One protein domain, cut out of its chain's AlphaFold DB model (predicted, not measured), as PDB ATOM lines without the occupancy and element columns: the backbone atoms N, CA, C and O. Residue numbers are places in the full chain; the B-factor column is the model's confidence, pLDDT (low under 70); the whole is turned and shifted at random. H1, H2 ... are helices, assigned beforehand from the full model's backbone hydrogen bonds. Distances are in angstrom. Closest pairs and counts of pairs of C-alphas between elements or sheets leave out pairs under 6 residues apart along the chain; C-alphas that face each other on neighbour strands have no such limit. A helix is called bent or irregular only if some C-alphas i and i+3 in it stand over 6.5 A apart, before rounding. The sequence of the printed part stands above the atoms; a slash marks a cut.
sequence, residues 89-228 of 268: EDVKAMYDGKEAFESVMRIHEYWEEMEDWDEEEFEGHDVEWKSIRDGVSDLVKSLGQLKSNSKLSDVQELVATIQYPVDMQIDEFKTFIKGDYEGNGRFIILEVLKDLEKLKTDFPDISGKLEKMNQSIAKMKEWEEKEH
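Overview. This is residues 89 to 228 of the 268 residues of an uncharacterized protein of Caenorhabditis remanei (UniProt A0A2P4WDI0). A loose rod of helices is built along the long helix H6, which is bent at residues 205 and 206 into two arms, H6a and H6b. H1 crosses H6b near one end and H3 near the other; H5 folds against H6a as a helical hairpin and also packs on H3, while H4 packs on the first part of H6b. Residues 221 to 228 stick out at one end, and the short H2 sits toward the opposite end. The printed part has 140 residues with six named helices, H1 to H6 in order, and no named strand; the class is all helix. The whole is loose, with a radius of gyration of the C-alphas of 18.0 A, and spans 63 by 27 by 23 A.

Arrangement. H1, residues 89 to 115, touches H6b, residues 207 to 227, with residues 90 to 101 alone; the closest C-alphas, Met 94 and Met 213, are 4.4 A apart, at a steep tilt of 53 degrees, opposite ways. H1 touches H3, residues 126 to 143, with residues 107 to 114 alone; the closest C-alphas are those of His 108 and Val 140, 6.2 A, at a steep tilt of 54 degrees. H2, residues 119 to 122, is close to H3 but not clearly touching, with C-alphas of Phe 122 and Trp 129 7.3 A apart. H4, residues 152 to 161, touches H6b at a shallow tilt of 18 degrees, opposite ways, closest at the C-alphas of Gln 156 and Ser 207, 5.1 A. H5, residues 170 to 179, touches H3, closest at the C-alphas of Glu 128 and Phe 173, 5.7 A. H5 and H6a, residues 186 to 204, form a hairpin at a shallow tilt of 20 degrees; the closest C-alphas, Ile 170 and Leu 193, are 6.4 A apart. H3 and H6a are apart. Every O i to N i+4 pair is within hydrogen-bond range in H3, H5 and H6b; the counts are 20 of 23 in H1, 5 of 6 in H4 and 13 of 15 in H6a, and H2 is too short for such a pair.

Along the chain. H1 begins at C-alpha 89 (135.846, 266.120, 308.594), is 39.5 A long and has a kink of 25 degrees near residue 106. H3 is 25.4 A long. H6, residues 186 to 227, was assigned as one helix by its hydrogen bonds but is bent: C-alphas 204 and 207 are 7.2 A apart, and its arms stand about perpendicular at 75 degrees. H6a, 28.5 A, is irregular, with C-alphas 201 and 204 7.1 A apart. H6b, 30.4 A, ends at C-alpha 227 (130.946, 251.789, 292.566).

Size, cuts and confidence. The C-alphas of Gly 124 and Glu 227, the two farthest apart, are 63.9 A apart. The printed part has no cut and no long link. Residues 146 to 150 and residue 228 have pLDDT under 70; the mean of the printed part is 85.5.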
ATOM      1  N   GLU A  89     136.970 265.340 308.071       82.88
ATOM      2  CA  GLU A  89     135.846 266.120 308.594       82.88
ATOM      3  C   GLU A  89     134.544 265.325 308.488       82.88
ATOM      4  O   GLU A  89     133.753 265.343 309.429       82.88
ATOM      5  N   ASP A  90     134.361 264.562 307.409       74.69
ATOM      6  CA  ASP A  90     133.226 263.656 307.234       74.69
ATOM      7  C   ASP A  90     133.202 262.550 308.296       74.69
ATOM      8  O   ASP A  90     132.173 262.299 308.925       74.69
ATOM      9  N   VAL A  91     134.349 261.912 308.554       76.44
ATOM     10  CA  VAL A  91     134.454 260.879 309.601       76.44
ATOM     11  C   VAL A  91     134.164 261.477 310.978       76.44
ATOM     12  O   VAL A  91     133.422 260.892 311.770       76.44
ATOM     13  N   LYS A  92     134.695 262.674 311.252       81.12
ATOM     14  CA  LYS A  92     134.421 263.398 312.494       81.12
ATOM     15  C   LYS A  92     132.941 263.760 312.623       81.12
ATOM     16  O   LYS A  92     132.377 263.581 313.693       81.12
ATOM     17  N   ALA A  93     132.299 264.222 311.553       79.19
ATOM     18  CA  ALA A  93     130.875 264.539 311.542       79.19
ATOM     19  C   ALA A  93     130.005 263.311 311.839       79.19
ATOM     20  O   ALA A  93     129.047 263.411 312.604       79.19
ATOM     21  N   MET A  94     130.353 262.145 311.286       70.62
ATOM     22  CA  MET A  94     129.659 260.891 311.588       70.62
ATOM     23  C   MET A  94     129.841 260.469 313.051       70.62
ATOM     24  O   MET A  94     128.877 260.038 313.679       70.62
ATOM     25  N   TYR A  95     131.047 260.620 313.603       77.94
ATOM     26  CA  TYR A  95     131.316 260.336 315.014       77.94
ATOM     27  C   TYR A  95     130.569 261.297 315.952       77.94
ATOM     28  O   TYR A  95     129.826 260.852 316.824       77.94
ATOM     29  N   ASP A  96     130.692 262.607 315.728       81.88
ATOM     30  CA  ASP A  96     130.027 263.639 316.529       81.88
ATOM     31  C   ASP A  96     128.495 263.494 316.462       81.88
ATOM     32  O   ASP A  96     127.806 263.677 317.467       81.88
ATOM     33  N   GLY A  97     127.951 263.140 315.292       77.56
ATOM     34  CA  GLY A  97     126.528 262.855 315.113       77.56
ATOM     35  C   GLY A  97     126.070 261.584 315.830       77.56
ATOM     36  O   GLY A  97     124.998 261.592 316.430       77.56
ATOM     37  N   LYS A  98     126.887 260.520 315.842       82.56
ATOM     38  CA  LYS A  98     126.615 259.296 316.615       82.56
ATOM     39  C   LYS A  98     126.545 259.598 318.111       82.56
ATOM     40  O   LYS A  98     125.559 259.240 318.745       82.56
ATOM     41  N   GLU A  99     127.544 260.288 318.655       84.81
ATOM     42  CA  GLU A  99     127.570 260.678 320.073       84.81
ATOM     43  C   GLU A  99     126.370 261.568 320.437       84.81
ATOM     44  O   GLU A  99     125.773 261.426 321.507       84.81
ATOM     45  N   ALA A 100     125.982 262.475 319.536       85.00
ATOM     46  CA  ALA A 100     124.807 263.320 319.712       85.00
ATOM     47  C   ALA A 100     123.508 262.497 319.719       85.00
ATOM     48  O   ALA A 100     122.672 262.687 320.599       85.00
ATOM     49  N   PHE A 101     123.359 261.549 318.789       78.25
ATOM     50  CA  PHE A 101     122.218 260.634 318.735       78.25
ATOM     51  C   PHE A 101     122.127 259.754 319.989       78.25
ATOM     52  O   PHE A 101     121.065 259.664 320.599       78.25
ATOM     53  N   GLU A 102     123.238 259.155 320.418       81.00
ATOM     54  CA  GLU A 102     123.299 258.341 321.638       81.00
ATOM     55  C   GLU A 102     122.943 259.168 322.878       81.00
ATOM     56  O   GLU A 102     122.222 258.694 323.748       81.00
ATOM     57  N   SER A 103     123.359 260.435 322.934       83.69
ATOM     58  CA  SER A 103     122.984 261.336 324.031       83.69
ATOM     59  C   SER A 103     121.484 261.645 324.066       83.69
ATOM     60  O   SER A 103     120.932 261.791 325.152       83.69
ATOM     61  N   VAL A 104     120.812 261.705 322.911       79.62
ATOM     62  CA  VAL A 104     119.343 261.817 322.844       79.62
ATOM     63  C   VAL A 104     118.677 260.524 323.311       79.62
ATOM     64  O   VAL A 104     117.715 260.579 324.071       79.62
ATOM     65  N   MET A 105     119.192 259.364 322.898       77.56
ATOM     66  CA  MET A 105     118.644 258.065 323.305       77.56
ATOM     67  C   MET A 105     118.769 257.825 324.813       77.56
ATOM     68  O   MET A 105     117.816 257.355 325.430       77.56
ATOM     69  N   ARG A 106     119.888 258.241 325.420       84.00
ATOM     70  CA  ARG A 106     120.122 258.146 326.869       84.00
ATOM     71  C   ARG A 106     119.087 258.882 327.721       84.00
ATOM     72  O   ARG A 106     118.902 258.523 328.872       84.00
ATOM     73  N   ILE A 107     118.360 259.864 327.176       84.56
ATOM     74  CA  ILE A 107     117.282 260.555 327.908       84.56
ATOM     75  C   ILE A 107     116.189 259.569 328.342       84.56
ATOM     76  O   ILE A 107     115.660 259.699 329.443       84.56
ATOM     77  N   HIS A 108     115.865 258.583 327.499       78.06
ATOM     78  CA  HIS A 108     114.915 257.532 327.862       78.06
ATOM     79  C   HIS A 108     115.473 256.622 328.959       78.06
ATOM     80  O   HIS A 108     114.755 256.322 329.902       78.06
ATOM     81  N   GLU A 109     116.751 256.249 328.871       84.06
ATOM     82  CA  GLU A 109     117.422 255.428 329.889       84.06
ATOM     83  C   GLU A 109     117.459 256.144 331.246       84.06
ATOM     84  O   GLU A 109     117.154 255.540 332.266       84.06
ATOM     85  N   TYR A 110     117.754 257.450 331.266       87.56
ATOM     86  CA  TYR A 110     117.703 258.247 332.493       87.56
ATOM     87  C   TYR A 110     116.297 258.319 333.069       87.56
ATOM     88  O   TYR A 110     116.143 258.247 334.280       87.56
ATOM     89  N   TRP A 111     115.280 258.477 332.223       87.69
ATOM     90  CA  TRP A 111     113.896 258.509 332.678       87.69
ATOM     91  C   TRP A 111     113.479 257.183 333.321       87.69
ATOM     92  O   TRP A 111     112.905 257.215 334.402       87.69
ATOM     93  N   GLU A 112     113.823 256.045 332.707       84.56
ATOM     94  CA  GLU A 112     113.571 254.712 333.273       84.56
ATOM     95  C   GLU A 112     114.322 254.509 334.599       84.56
ATOM     96  O   GLU A 112     113.717 254.119 335.589       84.56
ATOM     97  N   GLU A 113     115.612 254.853 334.652       86.75
ATOM     98  CA  GLU A 113     116.416 254.773 335.881       86.75
ATOM     99  C   GLU A 113     115.834 255.651 337.002       86.75
ATOM    100  O   GLU A 113     115.774 255.241 338.157       86.75
ATOM    101  N   MET A 114     115.371 256.857 336.663       87.62
ATOM    102  CA  MET A 114     114.776 257.808 337.604       87.62
ATOM    103  C   MET A 114     113.401 257.373 338.128       87.62
ATOM    104  O   MET A 114     113.025 257.813 339.214       87.62
ATOM    105  N   GLU A 115     112.635 256.556 337.392       87.00
ATOM    106  CA  GLU A 115     111.349 256.022 337.871       87.00
ATOM    107  C   GLU A 115     111.523 255.045 339.044       87.00
ATOM    108  O   GLU A 115     110.626 254.935 339.882       87.00
ATOM    109  N   ASP A 116     112.675 254.378 339.132       86.12
ATOM    110  CA  ASP A 116     112.977 253.394 340.176       86.12
ATOM    111  C   ASP A 116     113.546 254.022 341.463       86.12
ATOM    112  O   ASP A 116     113.788 253.318 342.449       86.12
ATOM    113  N   TRP A 117     113.778 255.339 341.485       88.38
ATOM    114  CA  TRP A 117     114.340 256.019 342.651       88.38
ATOM    115  C   TRP A 117     113.288 256.238 343.741       88.38
ATOM    116  O   TRP A 117     112.167 256.677 343.486       88.38
ATOM    117  N   ASP A 118     113.678 255.967 344.986       86.94
ATOM    118  CA  ASP A 118     112.823 256.199 346.144       86.94
ATOM    119  C   ASP A 118     112.770 257.699 346.468       86.94
ATOM    120  O   ASP A 118     113.718 258.274 347.006       86.94
ATOM    121  N   GLU A 119     111.650 258.344 346.124       87.00
ATOM    122  CA  GLU A 119     111.454 259.781 346.339       87.00
ATOM    123  C   GLU A 119     111.520 260.173 347.827       87.00
ATOM    124  O   GLU A 119     111.834 261.325 348.129       87.00
ATOM    125  N   GLU A 120     111.281 259.238 348.760       88.12
ATOM    126  CA  GLU A 120     111.413 259.499 350.200       88.12
ATOM    127  C   GLU A 120     112.869 259.804 350.595       88.12
ATOM    128  O   GLU A 120     113.109 260.556 351.541       88.12
ATOM    129  N   GLU A 121     113.858 259.305 349.842       88.44
ATOM    130  CA  GLU A 121     115.275 259.605 350.080       88.44
ATOM    131  C   GLU A 121     115.661 261.054 349.719       88.44
ATOM    132  O   GLU A 121     116.776 261.494 350.017       88.44
ATOM    133  N   PHE A 122     114.756 261.807 349.082       91.69
ATOM    134  CA  PHE A 122     114.966 263.192 348.652       91.69
ATOM    135  C   PHE A 122     114.202 264.216 349.507       91.69
ATOM    136  O   PHE A 122     114.067 265.372 349.095       91.69
ATOM    137  N   GLU A 123     113.719 263.823 350.694       87.44
ATOM    138  CA  GLU A 123     112.968 264.699 351.601       87.44
ATOM    139  C   GLU A 123     113.705 266.031 351.849       87.44
ATOM    140  O   GLU A 123     114.878 266.069 352.228       87.44
ATOM    141  N   GLY A 124     113.006 267.150 351.632       89.19
ATOM    142  CA  GLY A 124     113.579 268.495 351.768       89.19
ATOM    143  C   GLY A 124     114.221 269.047 350.491       89.19
ATOM    144  O   GLY A 124     114.553 270.231 350.459       89.19
ATOM    145  N   HIS A 125     114.313 268.231 349.437       93.31
ATOM    146  CA  HIS A 125     114.769 268.595 348.091       93.31
ATOM    147  C   HIS A 125     113.735 268.237 347.006       93.31
ATOM    148  O   HIS A 125     114.061 268.068 345.827       93.31
ATOM    149  N   ASP A 126     112.457 268.145 347.398       90.94
ATOM    150  CA  ASP A 126     111.333 267.781 346.528       90.94
ATOM    151  C   ASP A 126     111.170 268.732 345.336       90.94
ATOM    152  O   ASP A 126     110.712 268.336 344.263       90.94
ATOM    153  N   VAL A 127     111.499 270.013 345.522       92.94
ATOM    154  CA  VAL A 127     111.321 271.048 344.498       92.94
ATOM    155  C   VAL A 127     112.334 270.862 343.372       92.94
ATOM    156  O   VAL A 127     111.964 270.894 342.196       92.94
ATOM    157  N   GLU A 128     113.598 270.658 343.728       94.62
ATOM    158  CA  GLU A 128     114.692 270.424 342.798       94.62
ATOM    159  C   GLU A 128     114.515 269.082 342.087       94.62
ATOM    160  O   GLU A 128     114.575 269.030 340.856       94.62
ATOM    161  N   TRP A 129     114.202 268.023 342.845       94.31
ATOM    162  CA  TRP A 129     113.920 266.703 342.288       94.31
ATOM    163  C   TRP A 129     112.779 266.756 341.272       94.31
ATOM    164  O   TRP A 129     112.937 266.347 340.119       94.31
ATOM    165  N   LYS A 130     111.640 267.339 341.661       92.94
ATOM    166  CA  LYS A 130     110.477 267.468 340.783       92.94
ATOM    167  C   LYS A 130     110.799 268.253 339.515       92.94
ATOM    168  O   LYS A 130     110.360 267.863 338.440       92.94
ATOM    169  N   SER A 131     111.569 269.335 339.626       94.62
ATOM    170  CA  SER A 131     112.000 270.137 338.476       94.62
ATOM    171  C   SER A 131     112.797 269.308 337.460       94.62
ATOM    172  O   SER A 131     112.539 269.399 336.259       94.62
ATOM    173  N   ILE A 132     113.714 268.457 337.928       94.88
ATOM    174  CA  ILE A 132     114.509 267.566 337.070       94.88
ATOM    175  C   ILE A 132     113.622 266.476 336.458       94.88
ATOM    176  O   ILE A 132     113.632 266.289 335.241       94.88
ATOM    177  N   ARG A 133     112.812 265.792 337.276       94.00
ATOM    178  CA  ARG A 133     111.906 264.722 336.830       94.00
ATOM    179  C   ARG A 133     110.909 265.211 335.781       94.00
ATOM    180  O   ARG A 133     110.706 264.540 334.767       94.00
ATOM    181  N   ASP A 134     110.307 266.377 336.002       93.44
ATOM    182  CA  ASP A 134     109.350 266.978 335.072       93.44
ATOM    183  C   ASP A 134     110.061 267.391 333.765       93.44
ATOM    184  O   ASP A 134     109.573 267.073 332.679       93.44
ATOM    185  N   GLY A 135     111.258 267.989 333.850       93.69
ATOM    186  CA  GLY A 135     112.063 268.356 332.678       93.69
ATOM    187  C   GLY A 135     112.477 267.156 331.816       93.69
ATOM    188  O   GLY A 135     112.291 267.173 330.597       93.69
ATOM    189  N   VAL A 136     112.978 266.082 332.434       92.62
ATOM    190  CA  VAL A 136     113.320 264.830 331.733       92.62
ATOM    191  C   VAL A 136     112.069 264.190 331.123       92.62
ATOM    192  O   VAL A 136     112.083 263.799 329.956       92.62
ATOM    193  N   SER A 137     110.956 264.157 331.860       91.44
ATOM    194  CA  SER A 137     109.683 263.626 331.355       91.44
ATOM    195  C   SER A 137     109.169 264.393 330.133       91.44
ATOM    196  O   SER A 137     108.629 263.795 329.201       91.44
ATOM    197  N   ASP A 138     109.323 265.715 330.102       91.19
ATOM    198  CA  ASP A 138     108.898 266.536 328.966       91.19
ATOM    199  C   ASP A 138     109.801 266.351 327.739       91.19
ATOM    200  O   ASP A 138     109.298 266.317 326.608       91.19
ATOM    201  N   LEU A 139     111.106 266.132 327.942       90.38
ATOM    202  CA  LEU A 139     112.016 265.709 326.873       90.38
ATOM    203  C   LEU A 139     111.594 264.353 326.291       90.38
ATOM    204  O   LEU A 139     111.438 264.239 325.075       90.38
ATOM    205  N   VAL A 140     111.326 263.355 327.141       88.19
ATOM    206  CA  VAL A 140     110.845 262.023 326.729       88.19
ATOM    207  C   VAL A 140     109.540 262.113 325.939       88.19
ATOM    208  O   VAL A 140     109.431 261.532 324.859       88.19
ATOM    209  N   LYS A 141     108.552 262.882 326.413       87.12
ATOM    210  CA  LYS A 141     107.284 263.089 325.683       87.12
ATOM    211  C   LYS A 141     107.506 263.726 324.314       87.12
ATOM    212  O   LYS A 141     106.823 263.368 323.355       87.12
ATOM    213  N   SER A 142     108.431 264.679 324.227       86.88
ATOM    214  CA  SER A 142     108.751 265.365 322.975       86.88
ATOM    215  C   SER A 142     109.419 264.414 321.981       86.88
ATOM    216  O   SER A 142     109.025 264.371 320.818       86.88
ATOM    217  N   LEU A 143     110.362 263.589 322.446       82.19
ATOM    218  CA  LEU A 143     111.057 262.582 321.636       82.19
ATOM    219  C   LEU A 143     110.154 261.412 321.229       82.19
ATOM    220  O   LEU A 143     110.263 260.906 320.112       82.19
ATOM    221  N   GLY A 144     109.189 261.044 322.075       77.62
ATOM    222  CA  GLY A 144     108.183 260.013 321.801       77.62
ATOM    223  C   GLY A 144     107.246 260.316 320.622       77.62
ATOM    224  O   GLY A 144     106.434 259.473 320.250       77.62
ATOM    225  N   GLN A 145     107.354 261.497 320.002       77.06
ATOM    226  CA  GLN A 145     106.670 261.830 318.748       77.06
ATOM    227  C   GLN A 145     107.270 261.106 317.528       77.06
ATOM    228  O   GLN A 145     106.638 261.064 316.465       77.06
ATOM    229  N   LEU A 146     108.466 260.519 317.664       67.56
ATOM    230  CA  LEU A 146     109.080 259.704 316.620       67.56
ATOM    231  C   LEU A 146     108.280 258.424 316.377       67.56
ATOM    232  O   LEU A 146     107.889 257.697 317.287       67.56
ATOM    233  N   LYS A 147     108.075 258.108 315.099       67.31
ATOM    234  CA  LYS A 147     107.474 256.839 314.681       67.31
ATOM    235  C   LYS A 147     108.527 255.732 314.707       67.31
ATOM    236  O   LYS A 147     109.704 255.988 314.460       67.31
ATOM    237  N   SER A 148     108.101 254.485 314.887       53.25
ATOM    238  CA  SER A 148     108.986 253.306 314.921       53.25
ATOM    239  C   SER A 148     109.811 253.072 313.646       53.25
ATOM    240  O   SER A 148     110.767 252.304 313.668       53.25
ATOM    241  N   ASN A 149     109.465 253.721 312.531       58.47
ATOM    242  CA  ASN A 149     110.166 253.645 311.248       58.47
ATOM    243  C   ASN A 149     110.821 254.974 310.822       58.47
ATOM    244  O   ASN A 149     111.055 255.179 309.628       58.47
ATOM    245  N   SER A 150     111.068 255.877 311.774       67.38
ATOM    246  CA  SER A 150     111.674 257.185 311.512       67.38
ATOM    247  C   SER A 150     113.095 257.043 310.967       67.38
ATOM    248  O   SER A 150     113.875 256.197 311.408       67.38
ATOM    249  N   LYS A 151     113.443 257.881 309.994       74.81
ATOM    250  CA  LYS A 151     114.806 258.023 309.476       74.81
ATOM    251  C   LYS A 151     115.609 258.978 310.358       74.81
ATOM    252  O   LYS A 151     115.047 259.780 311.094       74.81
ATOM    253  N   LEU A 152     116.934 258.960 310.210       72.44
ATOM    254  CA  LEU A 152     117.831 259.892 310.906       72.44
ATOM    255  C   LEU A 152     117.498 261.371 310.623       72.44
ATOM    256  O   LEU A 152     117.647 262.212 311.503       72.44
ATOM    257  N   SER A 153     116.997 261.687 309.424       75.94
ATOM    258  CA  SER A 153     116.472 263.016 309.077       75.94
ATOM    259  C   SER A 153     115.279 263.424 309.939       75.94
ATOM    260  O   SER A 153     115.196 264.565 310.373       75.94
ATOM    261  N   ASP A 154     114.384 262.483 310.238       77.62
ATOM    262  CA  ASP A 154     113.171 262.751 311.011       77.62
ATOM    263  C   ASP A 154     113.537 263.042 312.480       77.62
ATOM    264  O   ASP A 154     112.939 263.901 313.124       77.62
ATOM    265  N   VAL A 155     114.577 262.370 312.992       77.69
ATOM    266  CA  VAL A 155     115.162 262.642 314.316       77.69
ATOM    267  C   VAL A 155     115.810 264.024 314.352       77.69
ATOM    268  O   VAL A 155     115.562 264.791 315.280       77.69
ATOM    269  N   GLN A 156     116.609 264.364 313.337       84.56
ATOM    270  CA  GLN A 156     117.239 265.681 313.217       84.56
ATOM    271  C   GLN A 156     116.195 266.810 313.231       84.56
ATOM    272  O   GLN A 156     116.373 267.794 313.954       84.56
ATOM    273  N   GLU A 157     115.132 266.670 312.433       88.06
ATOM    274  CA  GLU A 157     114.044 267.645 312.335       88.06
ATOM    275  C   GLU A 157     113.303 267.790 313.661       88.06
ATOM    276  O   GLU A 157     113.091 268.912 314.118       88.06
ATOM    277  N   LEU A 158     112.957 266.678 314.317       86.06
ATOM    278  CA  LEU A 158     112.288 266.729 315.611       86.06
ATOM    279  C   LEU A 158     113.160 267.424 316.660       86.06
ATOM    280  O   LEU A 158     112.696 268.360 317.306       86.06
ATOM    281  N   VAL A 159     114.425 267.018 316.800       84.69
ATOM    282  CA  VAL A 159     115.341 267.592 317.798       84.69
ATOM    283  C   VAL A 159     115.524 269.095 317.589       84.69
ATOM    284  O   VAL A 159     115.580 269.833 318.569       84.69
ATOM    285  N   ALA A 160     115.525 269.578 316.341       90.00
ATOM    286  CA  ALA A 160     115.582 271.013 316.044       90.00
ATOM    287  C   ALA A 160     114.410 271.817 316.639       90.00
ATOM    288  O   ALA A 160     114.533 273.022 316.852       90.00
ATOM    289  N   THR A 161     113.265 271.170 316.879       90.75
ATOM    290  CA  THR A 161     112.057 271.813 317.421       90.75
ATOM    291  C   THR A 161     111.942 271.725 318.938       90.75
ATOM    292  O   THR A 161     111.148 272.460 319.528       90.75
ATOM    293  N   ILE A 162     112.720 270.851 319.578       88.50
ATOM    294  CA  ILE A 162     112.662 270.652 321.023       88.50
ATOM    295  C   ILE A 162     113.436 271.780 321.702       88.50
ATOM    296  O   ILE A 162     114.610 272.014 321.419       88.50
ATOM    297  N   GLN A 163     112.785 272.466 322.637       86.88
ATOM    298  CA  GLN A 163     113.482 273.358 323.553       86.88
ATOM    299  C   GLN A 163     113.929 272.565 324.772       86.88
ATOM    300  O   GLN A 163     113.114 271.924 325.432       86.88
ATOM    301  N   TYR A 164     115.226 272.611 325.061       86.94
ATOM    302  CA  TYR A 164     115.756 271.989 326.264       86.94
ATOM    303  C   TYR A 164     115.227 272.722 327.512       86.94
ATOM    304  O   TYR A 164     115.307 273.956 327.541       86.94
ATOM    305  N   PRO A 165     114.724 272.017 328.543       85.62
ATOM    306  CA  PRO A 165     114.268 272.640 329.784       85.62
ATOM    307  C   PRO A 165     115.444 273.317 330.505       85.62
ATOM    308  O   PRO A 165     116.337 272.666 331.048       85.62
ATOM    309  N   VAL A 166     115.493 274.650 330.475       76.00
ATOM    310  CA  VAL A 166     116.615 275.433 331.033       76.00
ATOM    311  C   VAL A 166     116.530 275.604 332.552       76.00
ATOM    312  O   VAL A 166     117.527 275.952 333.190       76.00
ATOM    313  N   ASP A 167     115.351 275.343 333.096       78.69
ATOM    314  CA  ASP A 167     114.877 275.560 334.457       78.69
ATOM    315  C   ASP A 167     115.012 274.329 335.368       78.69
ATOM    316  O   ASP A 167     114.584 274.377 336.519       78.69
ATOM    317  N   MET A 168     115.668 273.259 334.901       89.94
ATOM    318  CA  MET A 168     116.053 272.142 335.769       89.94
ATOM    319  C   MET A 168     117.080 272.589 336.817       89.94
ATOM    320  O   MET A 168     118.181 273.027 336.469       89.94
ATOM    321  N   GLN A 169     116.736 272.431 338.098       92.94
ATOM    322  CA  GLN A 169     117.582 272.767 339.258       92.94
ATOM    323  C   GLN A 169     118.648 271.687 339.535       92.94
ATOM    324  O   GLN A 169     118.739 271.113 340.622       92.94
ATOM    325  N   ILE A 170     119.440 271.364 338.503       93.44
ATOM    326  CA  ILE A 170     120.454 270.298 338.536       93.44
ATOM    327  C   ILE A 170     121.562 270.624 339.542       93.44
ATOM    328  O   ILE A 170     122.016 269.729 340.253       93.44
ATOM    329  N   ASP A 171     122.004 271.880 339.621       93.19
ATOM    330  CA  ASP A 171     123.149 272.277 340.451       93.19
ATOM    331  C   ASP A 171     122.836 272.186 341.947       93.19
ATOM    332  O   ASP A 171     123.641 271.665 342.732       93.19
ATOM    333  N   GLU A 172     121.652 272.652 342.340       93.38
ATOM    334  CA  GLU A 172     121.140 272.572 343.703       93.38
ATOM    335  C   GLU A 172     120.977 271.107 344.132       93.38
ATOM    336  O   GLU A 172     121.533 270.698 345.157       93.38
ATOM    337  N   PHE A 173     120.333 270.278 343.302       95.56
ATOM    338  CA  PHE A 173     120.142 268.857 343.605       95.56
ATOM    339  C   PHE A 173     121.469 268.091 343.659       95.56
ATOM    340  O   PHE A 173     121.737 267.326 344.582       95.56
ATOM    341  N   LYS A 174     122.383 268.352 342.721       95.44
ATOM    342  CA  LYS A 174     123.725 267.752 342.698       95.44
ATOM    343  C   LYS A 174     124.548 268.134 343.927       95.44
ATOM    344  O   LYS A 174     125.395 267.347 344.360       95.44
ATOM    345  N   THR A 175     124.336 269.327 344.482       95.12
ATOM    346  CA  THR A 175     124.970 269.756 345.734       95.12
ATOM    347  C   THR A 175     124.456 268.933 346.912       95.12
ATOM    348  O   THR A 175     125.277 268.408 347.664       95.12
ATOM    349  N   PHE A 176     123.140 268.731 347.007       94.62
ATOM    350  CA  PHE A 176     122.524 267.832 347.988       94.62
ATOM    351  C   PHE A 176     123.074 266.401 347.880       94.62
ATOM    352  O   PHE A 176     123.615 265.878 348.854       94.62
ATOM    353  N   ILE A 177     123.069 265.804 346.682       94.56
ATOM    354  CA  ILE A 177     123.540 264.422 346.482       94.56
ATOM    355  C   ILE A 177     125.024 264.252 346.870       94.56
ATOM    356  O   ILE A 177     125.458 263.193 347.330       94.56
ATOM    357  N   LYS A 178     125.840 265.303 346.718       93.00
ATOM    358  CA  LYS A 178     127.249 265.313 347.154       93.00
ATOM    359  C   LYS A 178     127.443 265.601 348.644       93.00
ATOM    360  O   LYS A 178     128.516 265.292 349.167       93.00
ATOM    361  N   GLY A 179     126.491 266.237 349.304       91.88
ATOM    362  CA  GLY A 179     126.590 266.605 350.710       91.88
ATOM    363  C   GLY A 179     125.875 265.588 351.577       91.88
ATOM    364  O   GLY A 179     126.509 264.695 352.142       91.88
ATOM    365  N   ASP A 180     124.559 265.746 351.617       89.88
ATOM    366  CA  ASP A 180     123.687 265.249 352.676       89.88
ATOM    367  C   ASP A 180     122.986 263.932 352.312       89.88
ATOM    368  O   ASP A 180     122.457 263.259 353.188       89.88
ATOM    369  N   TYR A 181     123.016 263.526 351.039       90.44
ATOM    370  CA  TYR A 181     122.450 262.247 350.609       90.44
ATOM    371  C   TYR A 181     123.297 261.055 351.090       90.44
ATOM    372  O   TYR A 181     124.478 260.911 350.729       90.44
ATOM    373  N   GLU A 182     122.661 260.182 351.877       86.38
ATOM    374  CA  GLU A 182     123.256 258.985 352.491       86.38
ATOM    375  C   GLU A 182     122.877 257.670 351.780       86.38
ATOM    376  O   GLU A 182     123.371 256.606 352.159       86.38
ATOM    377  N   GLY A 183     122.028 257.720 350.748       84.31
ATOM    378  CA  GLY A 183     121.569 256.534 350.026       84.31
ATOM    379  C   GLY A 183     122.651 255.869 349.163       84.31
ATOM    380  O   GLY A 183     123.657 256.467 348.762       84.31
ATOM    381  N   ASN A 184     122.444 254.586 348.851       80.19
ATOM    382  CA  ASN A 184     123.426 253.769 348.125       80.19
ATOM    383  C   ASN A 184     123.502 254.098 346.619       80.19
ATOM    384  O   ASN A 184     124.498 253.765 345.976       80.19
ATOM    385  N   GLY A 185     122.492 254.782 346.063       83.50
ATOM    386  CA  GLY A 185     122.399 255.161 344.643       83.50
ATOM    387  C   GLY A 185     123.252 256.369 344.240       83.50
ATOM    388  O   GLY A 185     123.275 256.765 343.077       83.50
ATOM    389  N   ARG A 186     124.001 256.954 345.180       89.12
ATOM    390  CA  ARG A 186     124.674 258.253 345.035       89.12
ATOM    391  C   ARG A 186     125.519 258.395 343.770       89.12
ATOM    392  O   ARG A 186     125.522 259.455 343.151       89.12
ATOM    393  N   PHE A 187     126.277 257.362 343.408       89.38
ATOM    394  CA  PHE A 187     127.150 257.411 342.233       89.38
ATOM    395  C   PHE A 187     126.357 257.475 340.928       89.38
ATOM    396  O   PHE A 187     126.685 258.302 340.081       89.38
ATOM    397  N   ILE A 188     125.306 256.663 340.815       89.12
ATOM    398  CA  ILE A 188     124.438 256.596 339.636       89.12
ATOM    399  C   ILE A 188     123.682 257.918 339.487       89.12
ATOM    400  O   ILE A 188     123.733 258.541 338.430       89.12
ATOM    401  N   ILE A 189     123.098 258.426 340.578       91.69
ATOM    402  CA  ILE A 189     122.402 259.720 340.574       91.69
ATOM    403  C   ILE A 189     123.341 260.840 340.096       91.69
ATOM    404  O   ILE A 189     122.983 261.642 339.238       91.69
ATOM    405  N   LEU A 190     124.578 260.897 340.604       92.75
ATOM    406  CA  LEU A 190     125.545 261.921 340.187       92.75
ATOM    407  C   LEU A 190     125.995 261.790 338.729       92.75
ATOM    408  O   LEU A 190     126.322 262.813 338.120       92.75
ATOM    409  N   GLU A 191     126.056 260.573 338.196       92.44
ATOM    410  CA  GLU A 191     126.353 260.314 336.788       92.44
ATOM    411  C   GLU A 191     125.232 260.855 335.898       92.44
ATOM    412  O   GLU A 191     125.501 261.709 335.051       92.44
ATOM    413  N   VAL A 192     123.978 260.496 336.195       92.94
ATOM    414  CA  VAL A 192     122.791 261.010 335.494       92.94
ATOM    415  C   VAL A 192     122.752 262.541 335.527       92.94
ATOM    416  O   VAL A 192     122.638 263.186 334.487       92.94
ATOM    417  N   LEU A 193     122.930 263.162 336.698       94.12
ATOM    418  CA  LEU A 193     122.907 264.626 336.827       94.12
ATOM    419  C   LEU A 193     124.022 265.315 336.032       94.12
ATOM    420  O   LEU A 193     123.816 266.395 335.478       94.12
ATOM    421  N   LYS A 194     125.214 264.712 335.974       93.31
ATOM    422  CA  LYS A 194     126.335 265.243 335.190       93.31
ATOM    423  C   LYS A 194     126.049 265.159 333.692       93.31
ATOM    424  O   LYS A 194     126.392 266.088 332.959       93.31
ATOM    425  N   ASP A 195     125.434 264.076 333.244       91.81
ATOM    426  CA  ASP A 195     125.087 263.915 331.841       91.81
ATOM    427  C   ASP A 195     123.942 264.841 331.429       91.81
ATOM    428  O   ASP A 195     124.022 265.456 330.366       91.81
ATOM    429  N   LEU A 196     122.936 265.045 332.286       92.50
ATOM    430  CA  LEU A 196     121.888 266.049 332.068       92.50
ATOM    431  C   LEU A 196     122.474 267.469 331.987       92.50
ATOM    432  O   LEU A 196     122.133 268.232 331.086       92.50
ATOM    433  N   GLU A 197     123.417 267.822 332.862       91.25
ATOM    434  CA  GLU A 197     124.122 269.110 332.806       91.25
ATOM    435  C   GLU A 197     124.910 269.286 331.495       91.25
ATOM    436  O   GLU A 197     124.867 270.346 330.862       91.25
ATOM    437  N   LYS A 198     125.605 268.235 331.047       90.38
ATOM    438  CA  LYS A 198     126.297 268.243 329.754       90.38
ATOM    439  C   LYS A 198     125.300 268.412 328.607       90.38
ATOM    440  O   LYS A 198     125.512 269.242 327.724       90.38
ATOM    441  N   LEU A 199     124.187 267.685 328.661       90.31
ATOM    442  CA  LEU A 199     123.125 267.750 327.671       90.31
ATOM    443  C   LEU A 199     122.555 269.168 327.571       90.31
ATOM    444  O   LEU A 199     122.407 269.655 326.462       90.31
ATOM    445  N   LYS A 200     122.358 269.890 328.679       88.88
ATOM    446  CA  LYS A 200     121.940 271.307 328.660       88.88
ATOM    447  C   LYS A 200     122.822 272.187 327.767       88.88
ATOM    448  O   LYS A 200     122.320 273.103 327.118       88.88
ATOM    449  N   THR A 201     124.125 271.915 327.734       88.12
ATOM    450  CA  THR A 201     125.091 272.668 326.920       88.12
ATOM    451  C   THR A 201     125.128 272.174 325.476       88.12
ATOM    452  O   THR A 201     125.195 272.982 324.551       88.12
ATOM    453  N   ASP A 202     125.063 270.858 325.278       89.75
ATOM    454  CA  ASP A 202     125.235 270.231 323.968       89.75
ATOM    455  C   ASP A 202     123.944 270.206 323.133       89.75
ATOM    456  O   ASP A 202     124.019 270.225 321.902       89.75
ATOM    457  N   PHE A 203     122.765 270.188 323.772       90.19
ATOM    458  CA  PHE A 203     121.459 270.007 323.124       90.19
ATOM    459  C   PHE A 203     121.192 270.990 321.975       90.19
ATOM    460  O   PHE A 203     120.767 270.531 320.912       90.19
ATOM    461  N   PRO A 204     121.490 272.304 322.103       91.12
ATOM    462  CA  PRO A 204     121.286 273.259 321.014       91.12
ATOM    463  C   PRO A 204     122.057 272.934 319.723       91.12
ATOM    464  O   PRO A 204     121.633 273.348 318.649       91.12
ATOM    465  N   ASP A 205     123.173 272.201 319.812       93.62
ATOM    466  CA  ASP A 205     124.016 271.839 318.663       93.62
ATOM    467  C   ASP A 205     123.744 270.414 318.140       93.62
ATOM    468  O   ASP A 205     124.259 270.024 317.092       93.62
ATOM    469  N   ILE A 206     122.909 269.614 318.822       91.31
ATOM    470  CA  ILE A 206     122.635 268.220 318.423       91.31
ATOM    471  C   ILE A 206     122.076 268.153 317.003       91.31
ATOM    472  O   ILE A 206     122.568 267.367 316.195       91.31
ATOM    473  N   SER A 207     121.090 268.989 316.664       92.19
ATOM    474  CA  SER A 207     120.503 268.976 315.316       92.19
ATOM    475  C   SER A 207     121.553 269.268 314.234       92.19
ATOM    476  O   SER A 207     121.601 268.572 313.220       92.19
ATOM    477  N   GLY A 208     122.470 270.209 314.484       93.44
ATOM    478  CA  GLY A 208     123.570 270.517 313.565       93.44
ATOM    479  C   GLY A 208     124.570 269.366 313.412       93.44
ATOM    480  O   GLY A 208     125.039 269.093 312.305       93.44
ATOM    481  N   LYS A 209     124.875 268.638 314.495       91.94
ATOM    482  CA  LYS A 209     125.717 267.427 314.441       91.94
ATOM    483  C   LYS A 209     125.051 266.310 313.632       91.94
ATOM    484  O   LYS A 209     125.706 265.690 312.793       91.94
ATOM    485  N   LEU A 210     123.748 266.091 313.826       85.44
ATOM    486  CA  LEU A 210     122.971 265.108 313.062       85.44
ATOM    487  C   LEU A 210     122.866 265.481 311.576       85.44
ATOM    488  O   LEU A 210     122.958 264.604 310.720       85.44
ATOM    489  N   GLU A 211     122.734 266.770 311.257       93.62
ATOM    490  CA  GLU A 211     122.730 267.256 309.875       93.62
ATOM    491  C   GLU A 211     124.040 266.917 309.152       93.62
ATOM    492  O   GLU A 211     124.018 266.335 308.066       93.62
ATOM    493  N   LYS A 212     125.188 267.228 309.765       90.62
ATOM    494  CA  LYS A 212     126.503 266.927 309.178       90.62
ATOM    495  C   LYS A 212     126.707 265.421 309.003       90.62
ATOM    496  O   LYS A 212     127.166 264.987 307.951       90.62
ATOM    497  N   MET A 213     126.288 264.615 309.980       85.81
ATOM    498  CA  MET A 213     126.282 263.155 309.854       85.81
ATOM    499  C   MET A 213     125.415 262.683 308.676       85.81
ATOM    500  O   MET A 213     125.860 261.842 307.896       85.81
ATOM    501  N   ASN A 214     124.207 263.232 308.502       79.56
ATOM    502  CA  ASN A 214     123.339 262.919 307.363       79.56
ATOM    503  C   ASN A 214     124.010 263.257 306.021       79.56
ATOM    504  O   ASN A 214     123.926 262.461 305.082       79.56
ATOM    505  N   GLN A 215     124.706 264.395 305.932       89.00
ATOM    506  CA  GLN A 215     125.448 264.802 304.733       89.00
ATOM    507  C   GLN A 215     126.595 263.830 304.412       89.00
ATOM    508  O   GLN A 215     126.714 263.383 303.270       89.00
ATOM    509  N   SER A 216     127.394 263.431 305.406       78.69
ATOM    510  CA  SER A 216     128.489 262.470 305.210       78.69
ATOM    511  C   SER A 216     127.974 261.064 304.861       78.69
ATOM    512  O   SER A 216     128.514 260.408 303.970       78.69
ATOM    513  N   ILE A 217     126.861 260.621 305.459       77.38
ATOM    514  CA  ILE A 217     126.188 259.365 305.078       77.38
ATOM    515  C   ILE A 217     125.675 259.428 303.634       77.38
ATOM    516  O   ILE A 217     125.755 258.431 302.914       77.38
ATOM    517  N   ALA A 218     125.141 260.570 303.190       82.75
ATOM    518  CA  ALA A 218     124.675 260.738 301.816       82.75
ATOM    519  C   ALA A 218     125.827 260.612 300.809       82.75
ATOM    520  O   ALA A 218     125.692 259.861 299.843       82.75
ATOM    521  N   LYS A 219     126.983 261.241 301.080       79.62
ATOM    522  CA  LYS A 219     128.204 261.070 300.269       79.62
ATOM    523  C   LYS A 219     128.599 259.597 300.144       79.62
ATOM    524  O   LYS A 219     128.882 259.130 299.041       79.62
ATOM    525  N   MET A 220     128.579 258.863 301.261       77.25
ATOM    526  CA  MET A 220     128.914 257.439 301.277       77.25
ATOM    527  C   MET A 220     127.935 256.612 300.431       77.25
ATOM    528  O   MET A 220     128.365 255.803 299.613       77.25
ATOM    529  N   LYS A 221     126.626 256.855 300.569       75.81
ATOM    530  CA  LYS A 221     125.588 256.163 299.786       75.81
ATOM    531  C   LYS A 221     125.706 256.431 298.289       75.81
ATOM    532  O   LYS A 221     125.610 255.501 297.501       75.81
ATOM    533  N   GLU A 222     125.927 257.684 297.892       83.38
ATOM    534  CA  GLU A 222     126.090 258.040 296.479       83.38
ATOM    535  C   GLU A 222     127.303 257.361 295.842       83.38
ATOM    536  O   GLU A 222     127.271 257.013 294.663       83.38
ATOM    537  N   TRP A 223     128.391 257.210 296.597       80.06
ATOM    538  CA  TRP A 223     129.568 256.490 296.130       80.06
ATOM    539  C   TRP A 223     129.323 254.987 296.050       80.06
ATOM    540  O   TRP A 223     129.638 254.386 295.028       80.06
ATOM    541  N   GLU A 224     128.673 254.398 297.055       72.88
ATOM    542  CA  GLU A 224     128.307 252.980 297.044       72.88
ATOM    543  C   GLU A 224     127.399 252.647 295.849       72.88
ATOM    544  O   GLU A 224     127.623 251.659 295.159       72.88
ATOM    545  N   GLU A 225     126.436 253.510 295.519       80.56
ATOM    546  CA  GLU A 225     125.574 253.344 294.342       80.56
ATOM    547  C   GLU A 225     126.314 253.497 292.999       80.56
ATOM    548  O   GLU A 225     125.861 252.951 291.991       80.56
ATOM    549  N   LYS A 226     127.434 254.233 292.956       79.00
ATOM    550  CA  LYS A 226     128.255 254.420 291.745       79.00
ATOM    551  C   LYS A 226     129.256 253.284 291.538       79.00
ATOM    552  O   LYS A 226     129.389 252.811 290.412       79.00
ATOM    553  N   GLU A 227     129.937 252.858 292.600       70.94
ATOM    554  CA  GLU A 227     130.946 251.789 292.566       70.94
ATOM    555  C   GLU A 227     130.309 250.392 292.573       70.94
ATOM    556  O   GLU A 227     130.807 249.457 291.943       70.94
ATOM    557  N   HIS A 228     129.152 250.265 293.222       69.25
ATOM    558  CA  HIS A 228     128.314 249.073 293.226       69.25
ATOM    559  C   HIS A 228     126.906 249.435 292.746       69.25
ATOM    560  O   HIS A 228     125.945 249.376 293.523       69.25
TER     561      HIS A 228